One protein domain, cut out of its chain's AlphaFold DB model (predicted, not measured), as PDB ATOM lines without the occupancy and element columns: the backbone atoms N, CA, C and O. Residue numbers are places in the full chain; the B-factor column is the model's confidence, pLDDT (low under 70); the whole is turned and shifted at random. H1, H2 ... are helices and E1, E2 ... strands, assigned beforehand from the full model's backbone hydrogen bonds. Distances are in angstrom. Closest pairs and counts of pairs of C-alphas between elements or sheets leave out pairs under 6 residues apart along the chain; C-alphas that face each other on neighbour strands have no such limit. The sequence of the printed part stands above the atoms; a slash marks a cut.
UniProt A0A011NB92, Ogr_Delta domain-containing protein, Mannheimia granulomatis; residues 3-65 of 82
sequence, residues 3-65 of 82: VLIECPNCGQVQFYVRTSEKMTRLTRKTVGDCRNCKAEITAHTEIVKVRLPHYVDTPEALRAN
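AT A GLANCE: This is residues 3 to 65 of the 82 residues of the protein "Ogr_Delta domain-containing protein" of Mannheimia granulomatis (UniProt A0A011NB92). The strands E3 and E4 make a long hairpin, the short strands E1 and E2 lie near its turn end, and a tail, residues 49 to 65, sticks out and makes the length, with the small helix H1 at its end. The 63 printed residues run E1, E2, E3, E4, H1, mixed in class, with under half in named elements. The whole is extended, radius of gyration of the C-alphas 20.0 A, spanning 62 by 25 by 18 A.

HOW THE PARTS SIT: E1, residues 4 to 6, and E2, residues 13 to 16, meet only at a point, C-alphas 6 and 13 facing each other at 4.2 A. The closest C-alphas of E2 and E3, residues 27 to 33, are those of Phe 15 and Gly 32, 7.2 A apart. E3 and E4, residues 40 to 46, form an antiparallel hairpin at 160 degrees, with N 28 and O 45 within hydrogen-bond range at 2.8 A. H1, residues 59 to 64, is apart from E3; its O i to N i+4 pairs are within hydrogen-bond range.

IN THESE COORDINATES: E1, 6.8 A long, begins at C-alpha 4 (123.431, 142.273, 154.368). E2 measures 9.2 A, E3 20.2 A and E4 19.8 A. H1, 8.9 A, ends at C-alpha 64 (125.834, 140.231, 109.876).

THE WHOLE: The C-alphas farthest apart, of Cys 37 and Arg 63, are 62.5 A apart. The printed part has no cut; the link E4 to H1 is long. pLDDT is under 70 at residues 3, 13 to 27 and 54 to 65.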
ATOM      1  N   VAL A   3     125.085 145.369 151.148       64.06
ATOM      2  CA  VAL A   3     125.399 144.012 151.614       64.06
ATOM      3  C   VAL A   3     124.735 143.826 152.969       64.06
ATOM      4  O   VAL A   3     124.818 144.715 153.818       64.06
ATOM      5  N   LEU A   4     124.043 142.702 153.122       71.31
ATOM      6  CA  LEU A   4     123.431 142.273 154.368       71.31
ATOM      7  C   LEU A   4     124.483 141.464 155.136       71.31
ATOM      8  O   LEU A   4     125.004 140.493 154.593       71.31
ATOM      9  N   ILE A   5     124.834 141.887 156.348       72.88
ATOM     10  CA  ILE A   5     125.836 141.198 157.172       72.88
ATOM     11  C   ILE A   5     125.200 140.862 158.521       72.88
ATOM     12  O   ILE A   5     124.565 141.709 159.157       72.88
ATOM     13  N   GLU A   6     125.355 139.608 158.939       81.50
ATOM     14  CA  GLU A   6     124.902 139.125 160.242       81.50
ATOM     15  C   GLU A   6     125.886 139.562 161.330       81.50
ATOM     16  O   GLU A   6     127.102 139.556 161.129       81.50
ATOM     17  N   CYS A   7     125.380 139.973 162.494       82.69
ATOM     18  CA  CYS A   7     126.248 140.304 163.614       82.69
ATOM     19  C   CYS A   7     126.884 139.018 164.172       82.69
ATOM     20  O   CYS A   7     126.147 138.165 164.663       82.69
ATOM     21  N   PRO A   8     128.223 138.890 164.201       82.81
ATOM     22  CA  PRO A   8     128.880 137.678 164.697       82.81
ATOM     23  C   PRO A   8     128.679 137.451 166.202       82.81
ATOM     24  O   PRO A   8     128.866 136.340 166.679       82.81
ATOM     25  N   ASN A   9     128.290 138.488 166.954       85.56
ATOM     26  CA  ASN A   9     128.058 138.383 168.393       85.56
ATOM     27  C   ASN A   9     126.645 137.876 168.737       85.56
ATOM     28  O   ASN A   9     126.488 137.037 169.613       85.56
ATOM     29  N   CYS A  10     125.602 138.386 168.073       85.62
ATOM     30  CA  CYS A  10     124.209 138.072 168.426       85.62
ATOM     31  C   CYS A  10     123.400 137.397 167.308       85.62
ATOM     32  O   CYS A  10     122.199 137.195 167.473       85.62
ATOM     33  N   GLY A  11     124.017 137.101 166.161       81.00
ATOM     34  CA  GLY A  11     123.395 136.434 165.008       81.00
ATOM     35  C   GLY A  11     122.338 137.262 164.269       81.00
ATOM     36  O   GLY A  11     121.836 136.854 163.230       81.00
ATOM     37  N   GLN A  12     121.978 138.441 164.778       78.25
ATOM     38  CA  GLN A  12     120.965 139.289 164.163       78.25
ATOM     39  C   GLN A  12     121.528 140.063 162.969       78.25
ATOM     40  O   GLN A  12     122.601 140.670 163.033       78.25
ATOM     41  N   VAL A  13     120.756 140.098 161.887       67.62
ATOM     42  CA  VAL A  13     121.108 140.778 160.643       67.62
ATOM     43  C   VAL A  13     120.651 142.228 160.699       67.62
ATOM     44  O   VAL A  13     119.454 142.498 160.635       67.62
ATOM     45  N   GLN A  14     121.572 143.179 160.889       61.69
ATOM     46  CA  GLN A  14     121.148 144.527 161.302       61.69
ATOM     47  C   GLN A  14     121.833 145.725 160.654       61.69
ATOM     48  O   GLN A  14     121.412 146.849 160.941       61.69
ATOM     49  N   PHE A  15     122.822 145.563 159.777       63.38
ATOM     50  CA  PHE A  15     123.514 146.741 159.251       63.38
ATOM     51  C   PHE A  15     123.703 146.711 157.738       63.38
ATOM     52  O   PHE A  15     124.138 145.735 157.136       63.38
ATOM     53  N   TYR A  16     123.331 147.841 157.133       59.94
ATOM     54  CA  TYR A  16     123.477 148.121 155.716       59.94
ATOM     55  C   TYR A  16     124.744 148.942 155.521       59.94
ATOM     56  O   TYR A  16     124.803 150.109 155.907       59.94
ATOM     57  N   VAL A  17     125.744 148.360 154.870       59.53
ATOM     58  CA  VAL A  17     126.936 149.108 154.471       59.53
ATOM     59  C   VAL A  17     126.594 149.941 153.234       59.53
ATOM     60  O   VAL A  17     126.407 149.400 152.142       59.53
ATOM     61  N   ARG A  18     126.475 151.267 153.388       54.91
ATOM     62  CA  ARG A  18     126.404 152.193 152.248       54.91
ATOM     63  C   ARG A  18     127.816 152.447 151.731       54.91
ATOM     64  O   ARG A  18     128.625 153.099 152.380       54.91
ATOM     65  N   THR A  19     128.101 151.963 150.529       57.03
ATOM     66  CA  THR A  19     129.344 152.277 149.822       57.03
ATOM     67  C   THR A  19     129.210 153.641 149.118       57.03
ATOM     68  O   THR A  19     128.732 153.678 147.986       57.03
ATOM     69  N   SER A  20     129.561 154.758 149.768       51.72
ATOM     70  CA  SER A  20     129.373 156.125 149.228       51.72
ATOM     71  C   SER A  20     130.666 156.891 148.911       51.72
ATOM     72  O   SER A  20     130.677 158.113 148.957       51.72
ATOM     73  N   GLU A  21     131.762 156.210 148.576       52.41
ATOM     74  CA  GLU A  21     133.041 156.880 148.275       52.41
ATOM     75  C   GLU A  21     133.602 156.367 146.955       52.41
ATOM     76  O   GLU A  21     133.378 155.205 146.603       52.41
ATOM     77  N   LYS A  22     134.311 157.246 146.230       52.31
ATOM     78  CA  LYS A  22     135.012 156.925 144.980       52.31
ATOM     79  C   LYS A  22     135.845 155.654 145.179       52.31
ATOM     80  O   LYS A  22     136.698 155.604 146.060       52.31
ATOM     81  N   MET A  23     135.613 154.644 144.339       53.47
ATOM     82  CA  MET A  23     136.327 153.357 144.326       53.47
ATOM     83  C   MET A  23     137.769 153.482 143.791       53.47
ATOM     84  O   MET A  23     138.223 152.655 143.008       53.47
ATOM     85  N   THR A  24     138.506 154.527 144.164       56.59
ATOM     86  CA  THR A  24     139.904 154.708 143.741       56.59
ATOM     87  C   THR A  24     140.858 153.715 144.411       56.59
ATOM     88  O   THR A  24     141.983 153.560 143.949       56.59
ATOM     89  N   ARG A  25     140.425 153.007 145.465       60.53
ATOM     90  CA  ARG A  25     141.149 151.887 146.086       60.53
ATOM     91  C   ARG A  25     140.306 150.613 145.980       60.53
ATOM     92  O   ARG A  25     139.121 150.631 146.298       60.53
ATOM     93  N   LEU A  26     140.930 149.512 145.546       68.94
ATOM     94  CA  LEU A  26     140.324 148.173 145.394       68.94
ATOM     95  C   LEU A  26     139.798 147.578 146.714       68.94
ATOM     96  O   LEU A  26     139.126 146.548 146.706       68.94
ATOM     97  N   THR A  27     140.101 148.231 147.835       69.69
ATOM     98  CA  THR A  27     139.701 147.861 149.187       69.69
ATOM     99  C   THR A  27     138.989 149.022 149.878       69.69
ATOM    100  O   THR A  27     139.351 150.192 149.726       69.69
ATOM    101  N   ARG A  28     137.972 148.697 150.676       73.81
ATOM    102  CA  ARG A  28     137.201 149.639 151.492       73.81
ATOM    103  C   ARG A  28     137.041 149.097 152.903       73.81
ATOM    104  O   ARG A  28     136.731 147.925 153.078       73.81
ATOM    105  N   LYS A  29     137.179 149.969 153.899       75.62
ATOM    106  CA  LYS A  29     136.843 149.692 155.298       75.62
ATOM    107  C   LYS A  29     135.552 150.427 155.651       75.62
ATOM    108  O   LYS A  29     135.403 151.596 155.314       75.62
ATOM    109  N   THR A  30     134.624 149.751 156.310       76.31
ATOM    110  CA  THR A  30     133.401 150.345 156.858       76.31
ATOM    111  C   THR A  30     133.311 149.957 158.322       76.31
ATOM    112  O   THR A  30     133.429 148.781 158.643       76.31
ATOM    113  N   VAL A  31     133.097 150.932 159.196       80.00
ATOM    114  CA  VAL A  31     132.813 150.696 160.613       80.00
ATOM    115  C   VAL A  31     131.327 150.945 160.835       80.00
ATOM    116  O   VAL A  31     130.777 151.911 160.306       80.00
ATOM    117  N   GLY A  32     130.668 150.054 161.564       77.94
ATOM    118  CA  GLY A  32     129.270 150.189 161.948       77.94
ATOM    119  C   GLY A  32     129.005 149.498 163.274       77.94
ATOM    120  O   GLY A  32     129.780 148.658 163.713       77.94
ATOM    121  N   ASP A  33     127.903 149.849 163.913       81.12
ATOM    122  CA  ASP A  33     127.479 149.295 165.190       81.12
ATOM    123  C   ASP A  33     126.257 148.382 165.021       81.12
ATOM    124  O   ASP A  33     125.335 148.644 164.241       81.12
ATOM    125  N   CYS A  34     126.225 147.278 165.768       80.75
ATOM    126  CA  CYS A  34     125.027 146.455 165.874       80.75
ATOM    127  C   CYS A  34     123.991 147.165 166.752       80.75
ATOM    128  O   CYS A  34     124.247 147.450 167.923       80.75
ATOM    129  N   ARG A  35     122.776 147.383 166.242       81.19
ATOM    130  CA  ARG A  35     121.733 148.079 167.012       81.19
ATOM    131  C   ARG A  35     121.268 147.290 168.235       81.19
ATOM    132  O   ARG A  35     120.908 147.918 169.226       81.19
ATOM    133  N   ASN A  36     121.309 145.957 168.163       83.75
ATOM    134  CA  ASN A  36     120.884 145.057 169.232       83.75
ATOM    135  C   ASN A  36     121.919 144.942 170.362       83.75
ATOM    136  O   ASN A  36     121.632 145.291 171.499       83.75
ATOM    137  N   CYS A  37     123.134 144.477 170.053       86.31
ATOM    138  CA  CYS A  37     124.147 144.178 171.075       86.31
ATOM    139  C   CYS A  37     125.225 145.260 171.235       86.31
ATOM    140  O   CYS A  37     126.154 145.072 172.014       86.31
ATOM    141  N   LYS A  38     125.135 146.363 170.478       83.62
ATOM    142  CA  LYS A  38     126.101 147.479 170.474       83.62
ATOM    143  C   LYS A  38     127.540 147.100 170.114       83.62
ATOM    144  O   LYS A  38     128.427 147.935 170.237       83.62
ATOM    145  N   ALA A  39     127.774 145.880 169.627       83.31
ATOM    146  CA  ALA A  39     129.079 145.475 169.131       83.31
ATOM    147  C   ALA A  39     129.496 146.357 167.947       83.31
ATOM    148  O   ALA A  39     128.711 146.555 167.012       83.31
ATOM    149  N   GLU A  40     130.730 146.853 167.987       83.06
ATOM    150  CA  GLU A  40     131.358 147.526 166.857       83.06
ATOM    151  C   GLU A  40     131.826 146.482 165.843       83.06
ATOM    152  O   GLU A  40     132.443 145.472 166.184       83.06
ATOM    153  N   ILE A  41     131.510 146.719 164.577       79.50
ATOM    154  CA  ILE A  41     131.807 145.823 163.473       79.50
ATOM    155  C   ILE A  41     132.582 146.604 162.429       79.50
ATOM    156  O   ILE A  41     132.113 147.589 161.859       79.50
ATOM    157  N   THR A  42     133.778 146.110 162.142       82.06
ATOM    158  CA  THR A  42     134.605 146.595 161.048       82.06
ATOM    159  C   THR A  42     134.498 145.618 159.880       82.06
ATOM    160  O   THR A  42     134.988 144.496 159.952       82.06
ATOM    161  N   ALA A  43     133.871 146.050 158.789       78.00
ATOM    162  CA  ALA A  43     133.755 145.293 157.550       78.00
ATOM    163  C   ALA A  43     134.776 145.782 156.515       78.00
ATOM    164  O   ALA A  43     134.855 146.977 156.215       78.00
ATOM    165  N   HIS A  44     135.525 144.849 155.930       79.56
ATOM    166  CA  HIS A  44     136.411 145.106 154.801       79.56
ATOM    167  C   HIS A  44     135.784 144.552 153.522       79.56
ATOM    168  O   HIS A  44     135.344 143.407 153.479       79.56
ATOM    169  N   THR A  45     135.715 145.370 152.479       75.56
ATOM    170  CA  THR A  45     135.258 144.960 151.149       75.56
ATOM    171  C   THR A  45     136.425 145.068 150.188       75.56
ATOM    172  O   THR A  45     137.047 146.125 150.109       75.56
ATOM    173  N   GLU A  46     136.711 143.998 149.455       79.44
ATOM    174  CA  GLU A  46     137.808 143.932 148.494       79.44
ATOM    175  C   GLU A  46     137.328 143.346 147.166       79.44
ATOM    176  O   GLU A  46     136.532 142.404 147.132       79.44
ATOM    177  N   ILE A  47     137.827 143.896 146.062       76.56
ATOM    178  CA  ILE A  47     137.658 143.298 144.738       76.56
ATOM    179  C   ILE A  47     138.740 142.231 144.546       76.56
ATOM    180  O   ILE A  47     139.857 142.537 144.145       76.56
ATOM    181  N   VAL A  48     138.396 140.967 144.802       81.00
ATOM    182  CA  VAL A  48     139.345 139.838 144.715       81.00
ATOM    183  C   VAL A  48     139.611 139.408 143.268       81.00
ATOM    184  O   VAL A  48     140.679 138.898 142.938       81.00
ATOM    185  N   LYS A  49     138.632 139.588 142.372       77.88
ATOM    186  CA  LYS A  49     138.768 139.199 140.966       77.88
ATOM    187  C   LYS A  49     137.913 140.072 140.064       77.88
ATOM    188  O   LYS A  49     136.703 140.163 140.246       77.88
ATOM    189  N   VAL A  50     138.545 140.630 139.039       77.94
ATOM    190  CA  VAL A  50     137.865 141.251 137.902       77.94
ATOM    191  C   VAL A  50     138.024 140.310 136.717       77.94
ATOM    192  O   VAL A  50     139.130 139.866 136.418       77.94
ATOM    193  N   ARG A  51     136.919 139.959 136.061       78.00
ATOM    194  CA  ARG A  51     136.952 139.263 134.773       78.00
ATOM    195  C   ARG A  51     136.314 140.175 133.746       78.00
ATOM    196  O   ARG A  51     135.198 140.641 133.963       78.00
ATOM    197  N   LEU A  52     137.021 140.411 132.651       78.38
ATOM    198  CA  LEU A  52     136.392 140.964 131.466       78.38
ATOM    199  C   LEU A  52     135.586 139.834 130.811       78.38
ATOM    200  O   LEU A  52     136.068 138.698 130.764       78.38
ATOM    201  N   PRO A  53     134.355 140.100 130.354       71.25
ATOM    202  CA  PRO A  53     133.655 139.146 129.514       71.25
ATOM    203  C   PRO A  53     134.500 138.901 128.258       71.25
ATOM    204  O   PRO A  53     134.799 139.828 127.509       71.25
ATOM    205  N   HIS A  54     134.909 137.652 128.038       66.88
ATOM    206  CA  HIS A  54     135.422 137.237 126.739       66.88
ATOM    207  C   HIS A  54     134.214 137.024 125.835       66.88
ATOM    208  O   HIS A  54     133.594 135.961 125.858       66.88
ATOM    209  N   TYR A  55     133.843 138.062 125.089       67.31
ATOM    210  CA  TYR A  55     132.902 137.913 123.991       67.31
ATOM    211  C   TYR A  55     133.629 137.170 122.875       67.31
ATOM    212  O   TYR A  55     134.563 137.691 122.271       67.31
ATOM    213  N   VAL A  56     133.256 135.911 122.672       69.81
ATOM    214  CA  VAL A  56     133.589 135.201 121.441       69.81
ATOM    215  C   VAL A  56     132.455 135.538 120.492       69.81
ATOM    216  O   VAL A  56     131.343 135.040 120.672       69.81
ATOM    217  N   ASP A  57     132.707 136.444 119.551       66.12
ATOM    218  CA  ASP A  57     131.721 136.758 118.525       66.12
ATOM    219  C   ASP A  57     131.380 135.469 117.783       66.12
ATOM    220  O   ASP A  57     132.262 134.759 117.286       66.12
ATOM    221  N   THR A  58     130.095 135.125 117.748       67.50
ATOM    222  CA  THR A  58     129.675 133.955 116.992       67.50
ATOM    223  C   THR A  58     129.879 134.245 115.502       67.50
ATOM    224  O   THR A  58     129.709 135.389 115.055       67.50
ATOM    225  N   PRO A  59     130.264 133.247 114.692       67.12
ATOM    226  CA  PRO A  59     130.500 133.457 113.268       67.12
ATOM    227  C   PRO A  59     129.262 134.004 112.541       67.12
ATOM    228  O   PRO A  59     129.405 134.675 111.522       67.12
ATOM    229  N   GLU A  60     128.052 133.785 113.061       65.69
ATOM    230  CA  GLU A  60     126.822 134.398 112.551       65.69
ATOM    231  C   GLU A  60     126.779 135.916 112.793       65.69
ATOM    232  O   GLU A  60     126.397 136.665 111.894       65.69
ATOM    233  N   ALA A  61     127.224 136.388 113.963       62.72
ATOM    234  CA  ALA A  61     127.302 137.815 114.282       62.72
ATOM    235  C   ALA A  61     128.383 138.532 113.450       62.72
ATOM    236  O   ALA A  61     128.167 139.656 112.995       62.72
ATOM    237  N   LEU A  62     129.502 137.851 113.170       62.66
ATOM    238  CA  LEU A  62     130.572 138.333 112.280       62.66
ATOM    239  C   LEU A  62     130.170 138.372 110.797       62.66
ATOM    240  O   LEU A  62     130.820 139.051 110.009       62.66
ATOM    241  N   ARG A  63     129.131 137.631 110.390       63.94
ATOM    242  CA  ARG A  63     128.578 137.698 109.025       63.94
ATOM    243  C   ARG A  63     127.587 138.843 108.857       63.94
ATOM    244  O   ARG A  63     127.524 139.423 107.779       63.94
ATOM    245  N   ALA A  64     126.801 139.135 109.894       64.12
ATOM    246  CA  ALA A  64     125.834 140.231 109.876       64.12
ATOM    247  C   ALA A  64     126.522 141.602 109.964       64.12
ATOM    248  O   ALA A  64     126.112 142.546 109.293       64.12
ATOM    249  N   ASN A  65     127.589 141.697 110.758       61.44
ATOM    250  CA  ASN A  65     128.396 142.902 110.864       61.44
ATOM    251  C   ASN A  65     129.590 142.808 109.922       61.44
ATOM    252  O   ASN A  65     130.479 141.985 110.123       61.44
TER     253      ASN A  65